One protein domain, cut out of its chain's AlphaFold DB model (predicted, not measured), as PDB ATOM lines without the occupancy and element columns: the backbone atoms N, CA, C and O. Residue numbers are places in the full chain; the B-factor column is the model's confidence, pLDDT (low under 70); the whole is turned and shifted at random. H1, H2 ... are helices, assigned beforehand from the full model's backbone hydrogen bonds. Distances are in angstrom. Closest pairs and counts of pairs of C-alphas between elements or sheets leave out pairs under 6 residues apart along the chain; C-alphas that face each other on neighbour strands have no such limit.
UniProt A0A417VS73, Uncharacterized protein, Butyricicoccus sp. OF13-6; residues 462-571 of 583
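What this domain is: This is residues 462 to 571 of the 583 residues of an uncharacterized protein of Butyricicoccus sp. OF13-6 (UniProt A0A417VS73). One long helix, H5, runs through the domain; a helical hairpin of H2 and H3 is set crosswise on it, H1 packs on it at a slant, and its last residues, 564 to 571, stick out. The short H4 lies just before H5 in the chain. The printed part has 110 residues with five named helices, H1 to H5 in order, and no named strand: the class is all helix. It is compact, with a radius of gyration of the C-alphas of 14.3 A and spans of 42 by 33 by 28 A.

How they stand to each other: H1, residues 473 to 486, touches residues 548 to 559 of H5, residues 545 to 571, at a steep tilt of 38 degrees, the same way; the closest C-alphas, of Arg 483 and Met 552, are 5.4 A apart. H1 only just touches H4, residues 539 to 543, with 3 pairs of C-alphas within 8 A, the closest Leu 475 and Asn 540 at 6.2 A. H2, residues 493 to 508, and H3, residues 515 to 530, touch as a hairpin at a shallow tilt of 29 degrees, opposite ways; their closest C-alphas, of Trp 506 and Leu 515, are 7.1 A apart. H5 is the hub, touching H1, H2 and H3. H3 is about perpendicular to H5 at 84 degrees, with the C-alphas of Ala 520 and Ser 549 closest at 4.7 A. H2 and H4 are apart. In the five helices every O i to N i+4 pair is within hydrogen-bond range.

Where its parts are: H1 begins at C-alpha 473 (17.459, 45.673, -42.677) and is 20.5 A long. H2 is 23.6 A and H3 22.4 A. H5, 38.7 A, ends at C-alpha 571 (45.337, 16.552, -29.583).

The domain as a whole: The farthest C-alphas, of Lys 543 and Met 571, are 44.2 A apart. The printed part has no cut and no long link. pLDDT is under 70 in residues 462 to 470, 507 to 513 and 532 to 537.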
ATOM      1  N   PHE A 462      37.398  41.674 -31.582       68.38
ATOM      2  CA  PHE A 462      36.961  41.773 -32.979       68.38
ATOM      3  C   PHE A 462      35.466  42.082 -33.130       68.38
ATOM      4  O   PHE A 462      35.032  42.464 -34.222       68.38
ATOM      5  N   ILE A 463      34.685  41.978 -32.050       65.62
ATOM      6  CA  ILE A 463      33.283  42.400 -32.022       65.62
ATOM      7  C   ILE A 463      33.246  43.929 -31.945       65.62
ATOM      8  O   ILE A 463      33.773  44.531 -31.014       65.62
ATOM      9  N   LYS A 464      32.569  44.587 -32.892       64.44
ATOM     10  CA  LYS A 464      32.188  46.002 -32.718       64.44
ATOM     11  C   LYS A 464      30.700  46.204 -32.975       64.44
ATOM     12  O   LYS A 464      30.022  45.324 -33.496       64.44
ATOM     13  N   GLU A 465      30.201  47.387 -32.619       55.47
ATOM     14  CA  GLU A 465      28.783  47.797 -32.591       55.47
ATOM     15  C   GLU A 465      28.055  47.847 -33.961       55.47
ATOM     16  O   GLU A 465      27.118  48.624 -34.158       55.47
ATOM     17  N   TRP A 466      28.437  47.032 -34.945       60.25
ATOM     18  CA  TRP A 466      27.711  46.880 -36.216       60.25
ATOM     19  C   TRP A 466      26.582  45.849 -36.179       60.25
ATOM     20  O   TRP A 466      25.934  45.626 -37.198       60.25
ATOM     21  N   ASP A 467      26.289  45.279 -35.013       54.09
ATOM     22  CA  ASP A 467      25.021  44.586 -34.755       54.09
ATOM     23  C   ASP A 467      24.013  45.500 -34.025       54.09
ATOM     24  O   ASP A 467      23.101  45.066 -33.325       54.09
ATOM     25  N   SER A 468      24.179  46.822 -34.168       60.81
ATOM     26  CA  SER A 468      23.273  47.802 -33.576       60.81
ATOM     27  C   SER A 468      21.859  47.707 -34.183       60.81
ATOM     28  O   SER A 468      21.704  47.640 -35.414       60.81
ATOM     29  N   PRO A 469      20.794  47.841 -33.364       57.25
ATOM     30  CA  PRO A 469      19.415  48.015 -33.823       57.25
ATOM     31  C   PRO A 469      19.242  49.135 -34.864       57.25
ATOM     32  O   PRO A 469      18.302  49.092 -35.654       57.25
ATOM     33  N   ARG A 470      20.176  50.099 -34.899       67.50
ATOM     34  CA  ARG A 470      20.186  51.286 -35.770       67.50
ATOM     35  C   ARG A 470      20.582  51.013 -37.230       67.50
ATOM     36  O   ARG A 470      20.506  51.920 -38.053       67.50
ATOM     37  N   ILE A 471      21.022  49.798 -37.556       75.94
ATOM     38  CA  ILE A 471      21.428  49.409 -38.915       75.94
ATOM     39  C   ILE A 471      20.218  48.974 -39.744       75.94
ATOM     40  O   ILE A 471      19.353  48.249 -39.251       75.94
ATOM     41  N   SER A 472      20.160  49.415 -41.007       82.06
ATOM     42  CA  SER A 472      19.020  49.120 -41.881       82.06
ATOM     43  C   SER A 472      18.896  47.613 -42.168       82.06
ATOM     44  O   SER A 472      19.916  46.915 -42.245       82.06
ATOM     45  N   PRO A 473      17.671  47.086 -42.361       83.62
ATOM     46  CA  PRO A 473      17.459  45.673 -42.677       83.62
ATOM     47  C   PRO A 473      18.238  45.193 -43.913       83.62
ATOM     48  O   PRO A 473      18.756  44.077 -43.922       83.62
ATOM     49  N   GLU A 474      18.381  46.040 -44.938       83.94
ATOM     50  CA  GLU A 474      19.122  45.710 -46.160       83.94
ATOM     51  C   GLU A 474      20.619  45.541 -45.887       83.94
ATOM     52  O   GLU A 474      21.245  44.613 -46.403       83.94
ATOM     53  N   LEU A 475      21.191  46.411 -45.047       83.75
ATOM     54  CA  LEU A 475      22.591  46.319 -44.642       83.75
ATOM     55  C   LEU A 475      22.828  45.056 -43.798       83.75
ATOM     56  O   LEU A 475      23.809  44.354 -44.041       83.75
ATOM     57  N   ARG A 476      21.906  44.687 -42.896       84.81
ATOM     58  CA  ARG A 476      21.990  43.417 -42.143       84.81
ATOM     59  C   ARG A 476      21.969  42.187 -43.044       84.81
ATOM     60  O   ARG A 476      22.738  41.253 -42.827       84.81
ATOM     61  N   LEU A 477      21.108  42.181 -44.062       85.81
ATOM     62  CA  LEU A 477      21.024  41.065 -45.003       85.81
ATOM     63  C   LEU A 477      22.343  40.881 -45.765       85.81
ATOM     64  O   LEU A 477      22.813  39.756 -45.940       85.81
ATOM     65  N   ASP A 478      22.953  41.976 -46.211       87.06
ATOM     66  CA  ASP A 478      24.233  41.927 -46.915       87.06
ATOM     67  C   ASP A 478      25.399  41.561 -45.977       87.06
ATOM     68  O   ASP A 478      26.258  40.771 -46.375       87.06
ATOM     69  N   ILE A 479      25.374  42.011 -44.716       87.31
ATOM     70  CA  ILE A 479      26.287  41.550 -43.654       87.31
ATOM     71  C   ILE A 479      26.190  40.025 -43.483       87.31
ATOM     72  O   ILE A 479      27.202  39.324 -43.513       87.31
ATOM     73  N   ALA A 480      24.977  39.475 -43.380       86.75
ATOM     74  CA  ALA A 480      24.780  38.032 -43.244       86.75
ATOM     75  C   ALA A 480      25.329  37.248 -44.452       86.75
ATOM     76  O   ALA A 480      25.909  36.173 -44.285       86.75
ATOM     77  N   LYS A 481      25.205  37.786 -45.675       87.62
ATOM     78  CA  LYS A 481      25.762  37.156 -46.889       87.62
ATOM     79  C   LYS A 481      27.289  37.107 -46.871       87.62
ATOM     80  O   LYS A 481      27.861  36.082 -47.250       87.62
ATOM     81  N   VAL A 482      27.952  38.192 -46.458       87.44
ATOM     82  CA  VAL A 482      29.420  38.205 -46.394       87.44
ATOM     83  C   VAL A 482      29.920  37.283 -45.284       87.44
ATOM     84  O   VAL A 482      30.790  36.461 -45.559       87.44
ATOM     85  N   ARG A 483      29.287  37.282 -44.100       88.06
ATOM     86  CA  ARG A 483      29.601  36.333 -43.013       88.06
ATOM     87  C   ARG A 483      29.442  34.885 -43.468       88.06
ATOM     88  O   ARG A 483      30.358  34.089 -43.315       88.06
ATOM     89  N   ARG A 484      28.347  34.554 -44.160       88.56
ATOM     90  CA  ARG A 484      28.121  33.199 -44.696       88.56
ATOM     91  C   ARG A 484      29.236  32.713 -45.626       88.56
ATOM     92  O   ARG A 484      29.465  31.513 -45.707       88.56
ATOM     93  N   THR A 485      29.916  33.618 -46.330       87.19
ATOM     94  CA  THR A 485      31.069  33.247 -47.165       87.19
ATOM     95  C   THR A 485      32.245  32.793 -46.304       87.19
ATOM     96  O   THR A 485      32.873  31.794 -46.632       87.19
ATOM     97  N   PHE A 486      32.513  33.490 -45.198       87.31
ATOM     98  CA  PHE A 486      33.612  33.163 -44.288       87.31
ATOM     99  C   PHE A 486      33.312  31.972 -43.372       87.31
ATOM    100  O   PHE A 486      34.228  31.217 -43.057       87.31
ATOM    101  N   ALA A 487      32.038  31.744 -43.046       87.25
ATOM    102  CA  ALA A 487      31.569  30.575 -42.301       87.25
ATOM    103  C   ALA A 487      31.611  29.255 -43.105       87.25
ATOM    104  O   ALA A 487      31.436  28.179 -42.536       87.25
ATOM    105  N   ASP A 488      31.806  29.306 -44.429       86.38
ATOM    106  CA  ASP A 488      31.932  28.108 -45.267       86.38
ATOM    107  C   ASP A 488      33.325  27.483 -45.089       86.38
ATOM    108  O   ASP A 488      34.266  27.791 -45.823       86.38
ATOM    109  N   VAL A 489      33.437  26.597 -44.094       78.75
ATOM    110  CA  VAL A 489      34.698  25.995 -43.627       78.75
ATOM    111  C   VAL A 489      35.523  25.392 -44.768       78.75
ATOM    112  O   VAL A 489      36.743  25.538 -44.776       78.75
ATOM    113  N   LYS A 490      34.874  24.768 -45.760       81.44
ATOM    114  CA  LYS A 490      35.564  24.141 -46.899       81.44
ATOM    115  C   LYS A 490      36.139  25.161 -47.876       81.44
ATOM    116  O   LYS A 490      37.182  24.923 -48.464       81.44
ATOM    117  N   LYS A 491      35.454  26.286 -48.089       81.62
ATOM    118  CA  LYS A 491      35.920  27.319 -49.030       81.62
ATOM    119  C   LYS A 491      36.976  28.231 -48.438       81.62
ATOM    120  O   LYS A 491      37.697  28.876 -49.192       81.62
ATOM    121  N   THR A 492      37.026  28.331 -47.114       83.06
ATOM    122  CA  THR A 492      37.934  29.248 -46.426       83.06
ATOM    123  C   THR A 492      39.091  28.554 -45.720       83.06
ATOM    124  O   THR A 492      39.837  29.237 -45.036       83.06
ATOM    125  N   GLU A 493      39.284  27.243 -45.892       82.25
ATOM    126  CA  GLU A 493      40.352  26.471 -45.231       82.25
ATOM    127  C   GLU A 493      41.749  27.054 -45.495       82.25
ATOM    128  O   GLU A 493      42.405  27.515 -44.559       82.25
ATOM    129  N   ASP A 494      42.151  27.163 -46.766       84.44
ATOM    130  CA  ASP A 494      43.439  27.760 -47.157       84.44
ATOM    131  C   ASP A 494      43.584  29.199 -46.642       84.44
ATOM    132  O   ASP A 494      44.636  29.610 -46.150       84.44
ATOM    133  N   PHE A 495      42.492  29.967 -46.708       88.31
ATOM    134  CA  PHE A 495      42.459  31.335 -46.206       88.31
ATOM    135  C   PHE A 495      42.694  31.400 -44.695       88.31
ATOM    136  O   PHE A 495      43.406  32.296 -44.254       88.31
ATOM    137  N   ARG A 496      42.112  30.496 -43.897       86.19
ATOM    138  CA  ARG A 496      42.271  30.496 -42.436       86.19
ATOM    139  C   ARG A 496      43.698  30.130 -42.038       86.19
ATOM    140  O   ARG A 496      44.257  30.790 -41.162       86.19
ATOM    141  N   HIS A 497      44.322  29.180 -42.739       82.56
ATOM    142  CA  HIS A 497      45.748  28.888 -42.574       82.56
ATOM    143  C   HIS A 497      46.632  30.094 -42.927       82.56
ATOM    144  O   HIS A 497      47.514  30.457 -42.146       82.56
ATOM    145  N   GLU A 498      46.372  30.770 -44.053       86.31
ATOM    146  CA  GLU A 498      47.114  31.984 -44.425       86.31
ATOM    147  C   GLU A 498      46.864  33.124 -43.421       86.31
ATOM    148  O   GLU A 498      47.797  33.827 -43.032       86.31
ATOM    149  N   LEU A 499      45.619  33.303 -42.970       85.62
ATOM    150  CA  LEU A 499      45.222  34.338 -42.016       85.62
ATOM    151  C   LEU A 499      45.959  34.176 -40.687       85.62
ATOM    152  O   LEU A 499      46.455  35.173 -40.172       85.62
ATOM    153  N   LEU A 500      46.076  32.953 -40.162       81.19
ATOM    154  CA  LEU A 500      46.845  32.686 -38.944       81.19
ATOM    155  C   LEU A 500      48.303  33.143 -39.096       81.19
ATOM    156  O   LEU A 500      48.816  33.877 -38.251       81.19
ATOM    157  N   GLY A 501      48.946  32.779 -40.211       80.25
ATOM    158  CA  GLY A 501      50.306  33.224 -40.524       80.25
ATOM    159  C   GLY A 501      50.421  34.748 -40.625       80.25
ATOM    160  O   GLY A 501      51.388  35.332 -40.136       80.25
ATOM    161  N   LYS A 502      49.412  35.419 -41.198       82.94
ATOM    162  CA  LYS A 502      49.386  36.888 -41.287       82.94
ATOM    163  C   LYS A 502      49.148  37.577 -39.960       82.94
ATOM    164  O   LYS A 502      49.776  38.600 -39.732       82.94
ATOM    165  N   ILE A 503      48.288  37.042 -39.098       78.56
ATOM    166  CA  ILE A 503      48.083  37.576 -37.746       78.56
ATOM    167  C   ILE A 503      49.416  37.573 -36.998       78.56
ATOM    168  O   ILE A 503      49.807  38.610 -36.468       78.56
ATOM    169  N   ASN A 504      50.154  36.462 -37.057       70.50
ATOM    170  CA  ASN A 504      51.477  36.351 -36.442       70.50
ATOM    171  C   ASN A 504      52.489  37.328 -37.070       70.50
ATOM    172  O   ASN A 504      53.245  37.986 -36.364       70.50
ATOM    173  N   PHE A 505      52.493  37.474 -38.398       75.81
ATOM    174  CA  PHE A 505      53.376  38.430 -39.072       75.81
ATOM    175  C   PHE A 505      53.038  39.890 -38.743       75.81
ATOM    176  O   PHE A 505      53.934  40.717 -38.583       75.81
ATOM    177  N   TRP A 506      51.753  40.240 -38.677       76.56
ATOM    178  CA  TRP A 506      51.334  41.597 -38.342       76.56
ATOM    179  C   TRP A 506      51.651  41.918 -36.894       76.56
ATOM    180  O   TRP A 506      52.176  42.995 -36.657       76.56
ATOM    181  N   ALA A 507      51.448  40.967 -35.980       66.69
ATOM    182  CA  ALA A 507      51.857  41.076 -34.584       66.69
ATOM    183  C   ALA A 507      53.310  41.555 -34.424       66.69
ATOM    184  O   ALA A 507      53.559  42.524 -33.716       66.69
ATOM    185  N   LEU A 508      54.238  40.941 -35.166       63.97
ATOM    186  CA  LEU A 508      55.672  41.259 -35.135       63.97
ATOM    187  C   LEU A 508      56.017  42.678 -35.613       63.97
ATOM    188  O   LEU A 508      57.072  43.204 -35.276       63.97
ATOM    189  N   ASN A 509      55.173  43.282 -36.451       63.66
ATOM    190  CA  ASN A 509      55.517  44.489 -37.210       63.66
ATOM    191  C   ASN A 509      54.689  45.714 -36.818       63.66
ATOM    192  O   ASN A 509      54.748  46.739 -37.502       63.66
ATOM    193  N   THR A 510      53.874  45.621 -35.768       56.31
ATOM    194  CA  THR A 510      52.942  46.690 -35.417       56.31
ATOM    195  C   THR A 510      53.112  47.162 -33.986       56.31
ATOM    196  O   THR A 510      52.337  46.802 -33.108       56.31
ATOM    197  N   GLU A 511      54.042  48.092 -33.779       50.16
ATOM    198  CA  GLU A 511      53.876  49.083 -32.719       50.16
ATOM    199  C   GLU A 511      52.609  49.905 -33.051       50.16
ATOM    200  O   GLU A 511      52.558  50.620 -34.051       50.16
ATOM    201  N   ASN A 512      51.544  49.777 -32.252       50.25
ATOM    202  CA  ASN A 512      50.329  50.613 -32.310       50.25
ATOM    203  C   ASN A 512      49.388  50.509 -33.539       50.25
ATOM    204  O   ASN A 512      48.521  51.373 -33.713       50.25
ATOM    205  N   VAL A 513      49.452  49.467 -34.379       52.69
ATOM    206  CA  VAL A 513      48.428  49.275 -35.435       52.69
ATOM    207  C   VAL A 513      47.276  48.418 -34.919       52.69
ATOM    208  O   VAL A 513      47.477  47.334 -34.387       52.69
ATOM    209  N   LYS A 514      46.038  48.874 -35.146       72.75
ATOM    210  CA  LYS A 514      44.817  48.104 -34.868       72.75
ATOM    211  C   LYS A 514      44.802  46.838 -35.737       72.75
ATOM    212  O   LYS A 514      44.381  46.920 -36.893       72.75
ATOM    213  N   LEU A 515      45.248  45.695 -35.205       75.38
ATOM    214  CA  LEU A 515      45.267  44.381 -35.875       75.38
ATOM    215  C   LEU A 515      43.942  44.094 -36.598       75.38
ATOM    216  O   LEU A 515      43.921  43.671 -37.752       75.38
ATOM    217  N   GLU A 516      42.832  44.436 -35.954       77.56
ATOM    218  CA  GLU A 516      41.475  44.349 -36.493       77.56
ATOM    219  C   GLU A 516      41.321  45.012 -37.873       77.56
ATOM    220  O   GLU A 516      40.615  44.490 -38.732       77.56
ATOM    221  N   CYS A 517      41.960  46.167 -38.108       80.81
ATOM    222  CA  CYS A 517      41.925  46.854 -39.400       80.81
ATOM    223  C   CYS A 517      42.644  46.036 -40.474       80.81
ATOM    224  O   CYS A 517      42.123  45.903 -41.577       80.81
ATOM    225  N   LYS A 518      43.813  45.466 -40.153       85.06
ATOM    226  CA  LYS A 518      44.590  44.643 -41.092       85.06
ATOM    227  C   LYS A 518      43.855  43.359 -41.450       85.06
ATOM    228  O   LYS A 518      43.775  43.016 -42.629       85.06
ATOM    229  N   ILE A 519      43.248  42.708 -40.458       86.19
ATOM    230  CA  ILE A 519      42.398  41.539 -40.689       86.19
ATOM    231  C   ILE A 519      41.195  41.924 -41.557       86.19
ATOM    232  O   ILE A 519      40.944  41.259 -42.556       86.19
ATOM    233  N   ALA A 520      40.492  43.018 -41.251       87.56
ATOM    234  CA  ALA A 520      39.345  43.473 -42.039       87.56
ATOM    235  C   ALA A 520      39.711  43.794 -43.497       87.56
ATOM    236  O   ALA A 520      39.042  43.328 -44.422       87.56
ATOM    237  N   GLU A 521      40.801  44.532 -43.722       88.56
ATOM    238  CA  GLU A 521      41.325  44.826 -45.061       88.56
ATOM    239  C   GLU A 521      41.635  43.542 -45.833       88.56
ATOM    240  O   GLU A 521      41.277  43.405 -47.006       88.56
ATOM    241  N   TYR A 522      42.267  42.580 -45.168       90.31
ATOM    242  CA  TYR A 522      42.644  41.321 -45.781       90.31
ATOM    243  C   TYR A 522      41.440  40.419 -46.077       90.31
ATOM    244  O   TYR A 522      41.341  39.875 -47.178       90.31
ATOM    245  N   CYS A 523      40.472  40.330 -45.162       89.94
ATOM    246  CA  CYS A 523      39.204  39.648 -45.404       89.94
ATOM    247  C   CYS A 523      38.468  40.261 -46.597       89.94
ATOM    248  O   CYS A 523      37.989  39.532 -47.463       89.94
ATOM    249  N   LEU A 524      38.432  41.591 -46.716       89.19
ATOM    250  CA  LEU A 524      37.821  42.251 -47.870       89.19
ATOM    251  C   LEU A 524      38.532  41.880 -49.181       89.19
ATOM    252  O   LEU A 524      37.870  41.573 -50.172       89.19
ATOM    253  N   GLN A 525      39.868  41.863 -49.201       89.44
ATOM    254  CA  GLN A 525      40.636  41.429 -50.375       89.44
ATOM    255  C   GLN A 525      40.331  39.977 -50.759       89.44
ATOM    256  O   GLN A 525      40.171  39.668 -51.940       89.44
ATOM    257  N   GLN A 526      40.226  39.087 -49.774       89.19
ATOM    258  CA  GLN A 526      39.939  37.674 -50.009       89.19
ATOM    259  C   GLN A 526      38.495  37.453 -50.457       89.19
ATOM    260  O   GLN A 526      38.244  36.681 -51.379       89.19
ATOM    261  N   TYR A 527      37.550  38.219 -49.916       87.62
ATOM    262  CA  TYR A 527      36.172  38.215 -50.392       87.62
ATOM    263  C   TYR A 527      36.078  38.580 -51.879       87.62
ATOM    264  O   TYR A 527      35.377  37.902 -52.632       87.62
ATOM    265  N   ARG A 528      36.821  39.603 -52.320       86.06
ATOM    266  CA  ARG A 528      36.882  40.013 -53.734       86.06
ATOM    267  C   ARG A 528      37.441  38.924 -54.641       86.06
ATOM    268  O   ARG A 528      36.933  38.739 -55.739       86.06
ATOM    269  N   LYS A 529      38.448  38.180 -54.179       84.75
ATOM    270  CA  LYS A 529      38.997  37.030 -54.915       84.75
ATOM    271  C   LYS A 529      37.988  35.885 -55.016       84.75
ATOM    272  O   LYS A 529      37.820  35.315 -56.085       84.75
ATOM    273  N   LEU A 530      37.299  35.569 -53.919       80.19
ATOM    274  CA  LEU A 530      36.345  34.455 -53.844       80.19
ATOM    275  C   LEU A 530      35.012  34.737 -54.554       80.19
ATOM    276  O   LEU A 530      34.309  33.807 -54.942       80.19
ATOM    277  N   ASN A 531      34.618  36.006 -54.673       75.94
ATOM    278  CA  ASN A 531      33.309  36.415 -55.185       75.94
ATOM    279  C   ASN A 531      33.394  37.637 -56.119       75.94
ATOM    280  O   ASN A 531      32.523  38.512 -56.058       75.94
ATOM    281  N   SER A 532      34.394  37.683 -57.008       63.06
ATOM    282  CA  SER A 532      34.595  38.770 -57.987       63.06
ATOM    283  C   SER A 532      33.314  39.130 -58.747       63.06
ATOM    284  O   SER A 532      32.977  40.299 -58.912       63.06
ATOM    285  N   ASP A 533      32.524  38.119 -59.110       62.75
ATOM    286  CA  ASP A 533      31.325  38.282 -59.941       62.75
ATOM    287  C   ASP A 533      30.083  38.736 -59.149       62.75
ATOM    288  O   ASP A 533      29.044  39.074 -59.726       62.75
ATOM    289  N   LYS A 534      30.149  38.714 -57.811       64.88
ATOM    290  CA  LYS A 534      29.034  39.081 -56.919       64.88
ATOM    291  C   LYS A 534      29.258  40.401 -56.190       64.88
ATOM    292  O   LYS A 534      28.296  40.923 -55.628       64.88
ATOM    293  N   GLU A 535      30.465  40.963 -56.228       65.31
ATOM    294  CA  GLU A 535      30.779  42.247 -55.589       65.31
ATOM    295  C   GLU A 535      29.878  43.376 -56.119       65.31
ATOM    296  O   GLU A 535      29.287  44.125 -55.342       65.31
ATOM    297  N   SER A 536      29.661  43.422 -57.439       62.09
ATOM    298  CA  SER A 536      28.773  44.389 -58.106       62.09
ATOM    299  C   SER A 536      27.300  44.274 -57.687       62.09
ATOM    300  O   SER A 536      26.527  45.216 -57.870       62.09
ATOM    301  N   LYS A 537      26.901  43.141 -57.092       66.06
ATOM    302  CA  LYS A 537      25.532  42.882 -56.623       66.06
ATOM    303  C   LYS A 537      25.292  43.369 -55.191       66.06
ATOM    304  O   LYS A 537      24.137  43.478 -54.784       66.06
ATOM    305  N   LEU A 538      26.345  43.689 -54.434       75.06
ATOM    306  CA  LEU A 538      26.256  44.182 -53.058       75.06
ATOM    307  C   LEU A 538      26.452  45.701 -53.019       75.06
ATOM    308  O   LEU A 538      27.527  46.199 -52.689       75.06
ATOM    309  N   LYS A 539      25.387  46.463 -53.302       76.88
ATOM    310  CA  LYS A 539      25.413  47.943 -53.238       76.88
ATOM    311  C   LYS A 539      25.930  48.463 -51.886       76.88
ATOM    312  O   LYS A 539      26.633  49.469 -51.827       76.88
ATOM    313  N   ASN A 540      25.629  47.752 -50.800       81.56
ATOM    314  CA  ASN A 540      26.079  48.115 -49.459       81.56
ATOM    315  C   ASN A 540      27.570  47.861 -49.211       81.56
ATOM    316  O   ASN A 540      28.141  48.511 -48.344       81.56
ATOM    317  N   LEU A 541      28.224  46.981 -49.975       80.94
ATOM    318  CA  LEU A 541      29.672  46.789 -49.886       80.94
ATOM    319  C   LEU A 541      30.432  48.002 -50.433       80.94
ATOM    320  O   LEU A 541      31.451  48.387 -49.873       80.94
ATOM    321  N   GLN A 542      29.893  48.653 -51.467       78.88
ATOM    322  CA  GLN A 542      30.431  49.915 -51.984       78.88
ATOM    323  C   GLN A 542      30.137  51.089 -51.042       78.88
ATOM    324  O   GLN A 542      30.989  51.945 -50.830       78.88
ATOM    325  N   LYS A 543      28.930  51.122 -50.464       83.06
ATOM    326  CA  LYS A 543      28.478  52.220 -49.598       83.06
ATOM    327  C   LYS A 543      29.062  52.160 -48.181       83.06
ATOM    328  O   LYS A 543      29.321  53.198 -47.581       83.06
ATOM    329  N   TYR A 544      29.278  50.957 -47.649       84.94
ATOM    330  CA  TYR A 544      29.739  50.705 -46.281       84.94
ATOM    331  C   TYR A 544      30.868  49.654 -46.230       84.94
ATOM    332  O   TYR A 544      30.761  48.670 -45.490       84.94
ATOM    333  N   PRO A 545      31.981  49.842 -46.971       84.12
ATOM    334  CA  PRO A 545      33.044  48.838 -47.087       84.12
ATOM    335  C   PRO A 545      33.666  48.495 -45.735       84.12
ATOM    336  O   PRO A 545      33.989  47.340 -45.474       84.12
ATOM    337  N   ARG A 546      33.766  49.485 -44.842       84.50
ATOM    338  CA  ARG A 546      34.316  49.312 -43.499       84.50
ATOM    339  C   ARG A 546      33.475  48.343 -42.667       84.50
ATOM    340  O   ARG A 546      34.006  47.337 -42.213       84.50
ATOM    341  N   ILE A 547      32.171  48.596 -42.531       85.25
ATOM    342  CA  ILE A 547      31.251  47.735 -41.764       85.25
ATOM    343  C   ILE A 547      31.287  46.299 -42.300       85.25
ATOM    344  O   ILE A 547      31.429  45.353 -41.532       85.25
ATOM    345  N   MET A 548      31.244  46.141 -43.625       86.81
ATOM    346  CA  MET A 548      31.305  44.823 -44.257       86.81
ATOM    347  C   MET A 548      32.627  44.104 -43.992       86.81
ATOM    348  O   MET A 548      32.617  42.931 -43.635       86.81
ATOM    349  N   SER A 549      33.759  44.799 -44.135       88.19
ATOM    350  CA  SER A 549      35.086  44.217 -43.908       88.19
ATOM    351  C   SER A 549      35.273  43.729 -42.470       88.19
ATOM    352  O   SER A 549      35.853  42.669 -42.251       88.19
ATOM    353  N   TYR A 550      34.714  44.444 -41.491       86.50
ATOM    354  CA  TYR A 550      34.753  44.008 -40.101       86.50
ATOM    355  C   TYR A 550      33.802  42.853 -39.813       86.50
ATOM    356  O   TYR A 550      34.188  41.952 -39.084       86.50
ATOM    357  N   ALA A 551      32.609  42.818 -40.412       86.75
ATOM    358  CA  ALA A 551      31.734  41.651 -40.294       86.75
ATOM    359  C   ALA A 551      32.387  40.383 -40.877       86.75
ATOM    360  O   ALA A 551      32.233  39.290 -40.334       86.75
ATOM    361  N   MET A 552      33.143  40.521 -41.973       89.00
ATOM    362  CA  MET A 552      33.953  39.430 -42.523       89.00
ATOM    363  C   MET A 552      35.082  39.021 -41.566       89.00
ATOM    364  O   MET A 552      35.294  37.830 -41.365       89.00
ATOM    365  N   ALA A 553      35.800  39.989 -40.982       87.62
ATOM    366  CA  ALA A 553      36.861  39.737 -40.002       87.62
ATOM    367  C   ALA A 553      36.345  39.032 -38.746       87.62
ATOM    368  O   ALA A 553      36.949  38.057 -38.319       87.62
ATOM    369  N   GLU A 554      35.218  39.486 -38.200       86.88
ATOM    370  CA  GLU A 554      34.559  38.880 -37.043       86.88
ATOM    371  C   GLU A 554      34.275  37.395 -37.301       86.88
ATOM    372  O   GLU A 554      34.669  36.538 -36.513       86.88
ATOM    373  N   GLU A 555      33.660  37.066 -38.442       88.50
ATOM    374  CA  GLU A 555      33.391  35.669 -38.787       88.50
ATOM    375  C   GLU A 555      34.679  34.876 -39.053       88.50
ATOM    376  O   GLU A 555      34.801  33.743 -38.603       88.50
ATOM    377  N   ALA A 556      35.666  35.462 -39.736       89.00
ATOM    378  CA  ALA A 556      36.947  34.806 -39.995       89.00
ATOM    379  C   ALA A 556      37.696  34.448 -38.700       89.00
ATOM    380  O   ALA A 556      38.183  33.325 -38.566       89.00
ATOM    381  N   VAL A 557      37.754  35.373 -37.735       86.50
ATOM    382  CA  VAL A 557      38.379  35.138 -36.425       86.50
ATOM    383  C   VAL A 557      37.577  34.121 -35.621       86.50
ATOM    384  O   VAL A 557      38.169  33.229 -35.023       86.50
ATOM    385  N   LYS A 558      36.240  34.173 -35.661       87.12
ATOM    386  CA  LYS A 558      35.391  33.158 -35.022       87.12
ATOM    387  C   LYS A 558      35.712  31.746 -35.518       87.12
ATOM    388  O   LYS A 558      35.849  30.833 -34.708       87.12
ATOM    389  N   GLN A 559      35.853  31.567 -36.834       87.62
ATOM    390  CA  GLN A 559      36.223  30.271 -37.413       87.62
ATOM    391  C   GLN A 559      37.657  29.865 -37.031       87.62
ATOM    392  O   GLN A 559      37.896  28.700 -36.741       87.62
ATOM    393  N   LEU A 560      38.599  30.813 -36.953       87.00
ATOM    394  CA  LEU A 560      39.967  30.545 -36.492       87.00
ATOM    395  C   LEU A 560      40.009  30.078 -35.023       87.00
ATOM    396  O   LEU A 560      40.727  29.132 -34.688       87.00
ATOM    397  N   CYS A 561      39.227  30.715 -34.149       86.69
ATOM    398  CA  CYS A 561      39.063  30.282 -32.763       86.69
ATOM    399  C   CYS A 561      38.452  28.875 -32.701       86.69
ATOM    400  O   CYS A 561      38.958  28.030 -31.969       86.69
ATOM    401  N   ALA A 562      37.423  28.591 -33.507       85.81
ATOM    402  CA  ALA A 562      36.810  27.263 -33.577       85.81
ATOM    403  C   ALA A 562      37.789  26.176 -34.066       85.81
ATOM    404  O   ALA A 562      37.803  25.074 -33.515       85.81
ATOM    405  N   ASP A 563      38.644  26.485 -35.043       86.56
ATOM    406  CA  ASP A 563      39.689  25.569 -35.519       86.56
ATOM    407  C   ASP A 563      40.727  25.287 -34.426       86.56
ATOM    408  O   ASP A 563      41.094  24.133 -34.201       86.56
ATOM    409  N   SER A 564      41.150  26.327 -33.702       88.75
ATOM    410  CA  SER A 564      42.107  26.203 -32.593       88.75
ATOM    411  C   SER A 564      41.519  25.379 -31.447       88.75
ATOM    412  O   SER A 564      42.180  24.486 -30.917       88.75
ATOM    413  N   TYR A 565      40.245  25.615 -31.125       88.75
ATOM    414  CA  TYR A 565      39.478  24.806 -30.184       88.75
ATOM    415  C   TYR A 565      39.480  23.331 -30.600       88.75
ATOM    416  O   TYR A 565      39.900  22.456 -29.842       88.75
ATOM    417  N   ALA A 566      39.091  23.042 -31.844       87.25
ATOM    418  CA  ALA A 566      39.058  21.678 -32.359       87.25
ATOM    419  C   ALA A 566      40.448  21.018 -32.375       87.25
ATOM    420  O   ALA A 566      40.550  19.813 -32.133       87.25
ATOM    421  N   CYS A 567      41.510  21.782 -32.643       89.69
ATOM    422  CA  CYS A 567      42.889  21.302 -32.645       89.69
ATOM    423  C   CYS A 567      43.326  20.827 -31.252       89.69
ATOM    424  O   CYS A 567      43.812  19.702 -31.116       89.69
ATOM    425  N   VAL A 568      43.048  21.614 -30.206       92.06
ATOM    426  CA  VAL A 568      43.339  21.233 -28.816       92.06
ATOM    427  C   VAL A 568      42.611  19.944 -28.448       92.06
ATOM    428  O   VAL A 568      43.256  18.962 -28.087       92.06
ATOM    429  N   PHE A 569      41.285  19.888 -28.600       90.06
ATOM    430  CA  PHE A 569      40.518  18.699 -28.208       90.06
ATOM    431  C   PHE A 569      40.898  17.451 -29.014       90.06
ATOM    432  O   PHE A 569      40.859  16.343 -28.480       90.06
ATOM    433  N   ARG A 570      41.314  17.607 -30.276       87.81
ATOM    434  CA  ARG A 570      41.825  16.500 -31.094       87.81
ATOM    435  C   ARG A 570      43.155  15.984 -30.556       87.81
ATOM    436  O   ARG A 570      43.317  14.768 -30.425       87.81
ATOM    437  N   MET A 571      44.067  16.894 -30.215       89.31
ATOM    438  CA  MET A 571      45.337  16.552 -29.583       89.31
ATOM    439  C   MET A 571      45.082  15.802 -28.273       89.31
ATOM    440  O   MET A 571      45.565  14.685 -28.104       89.31
TER     441      MET A 571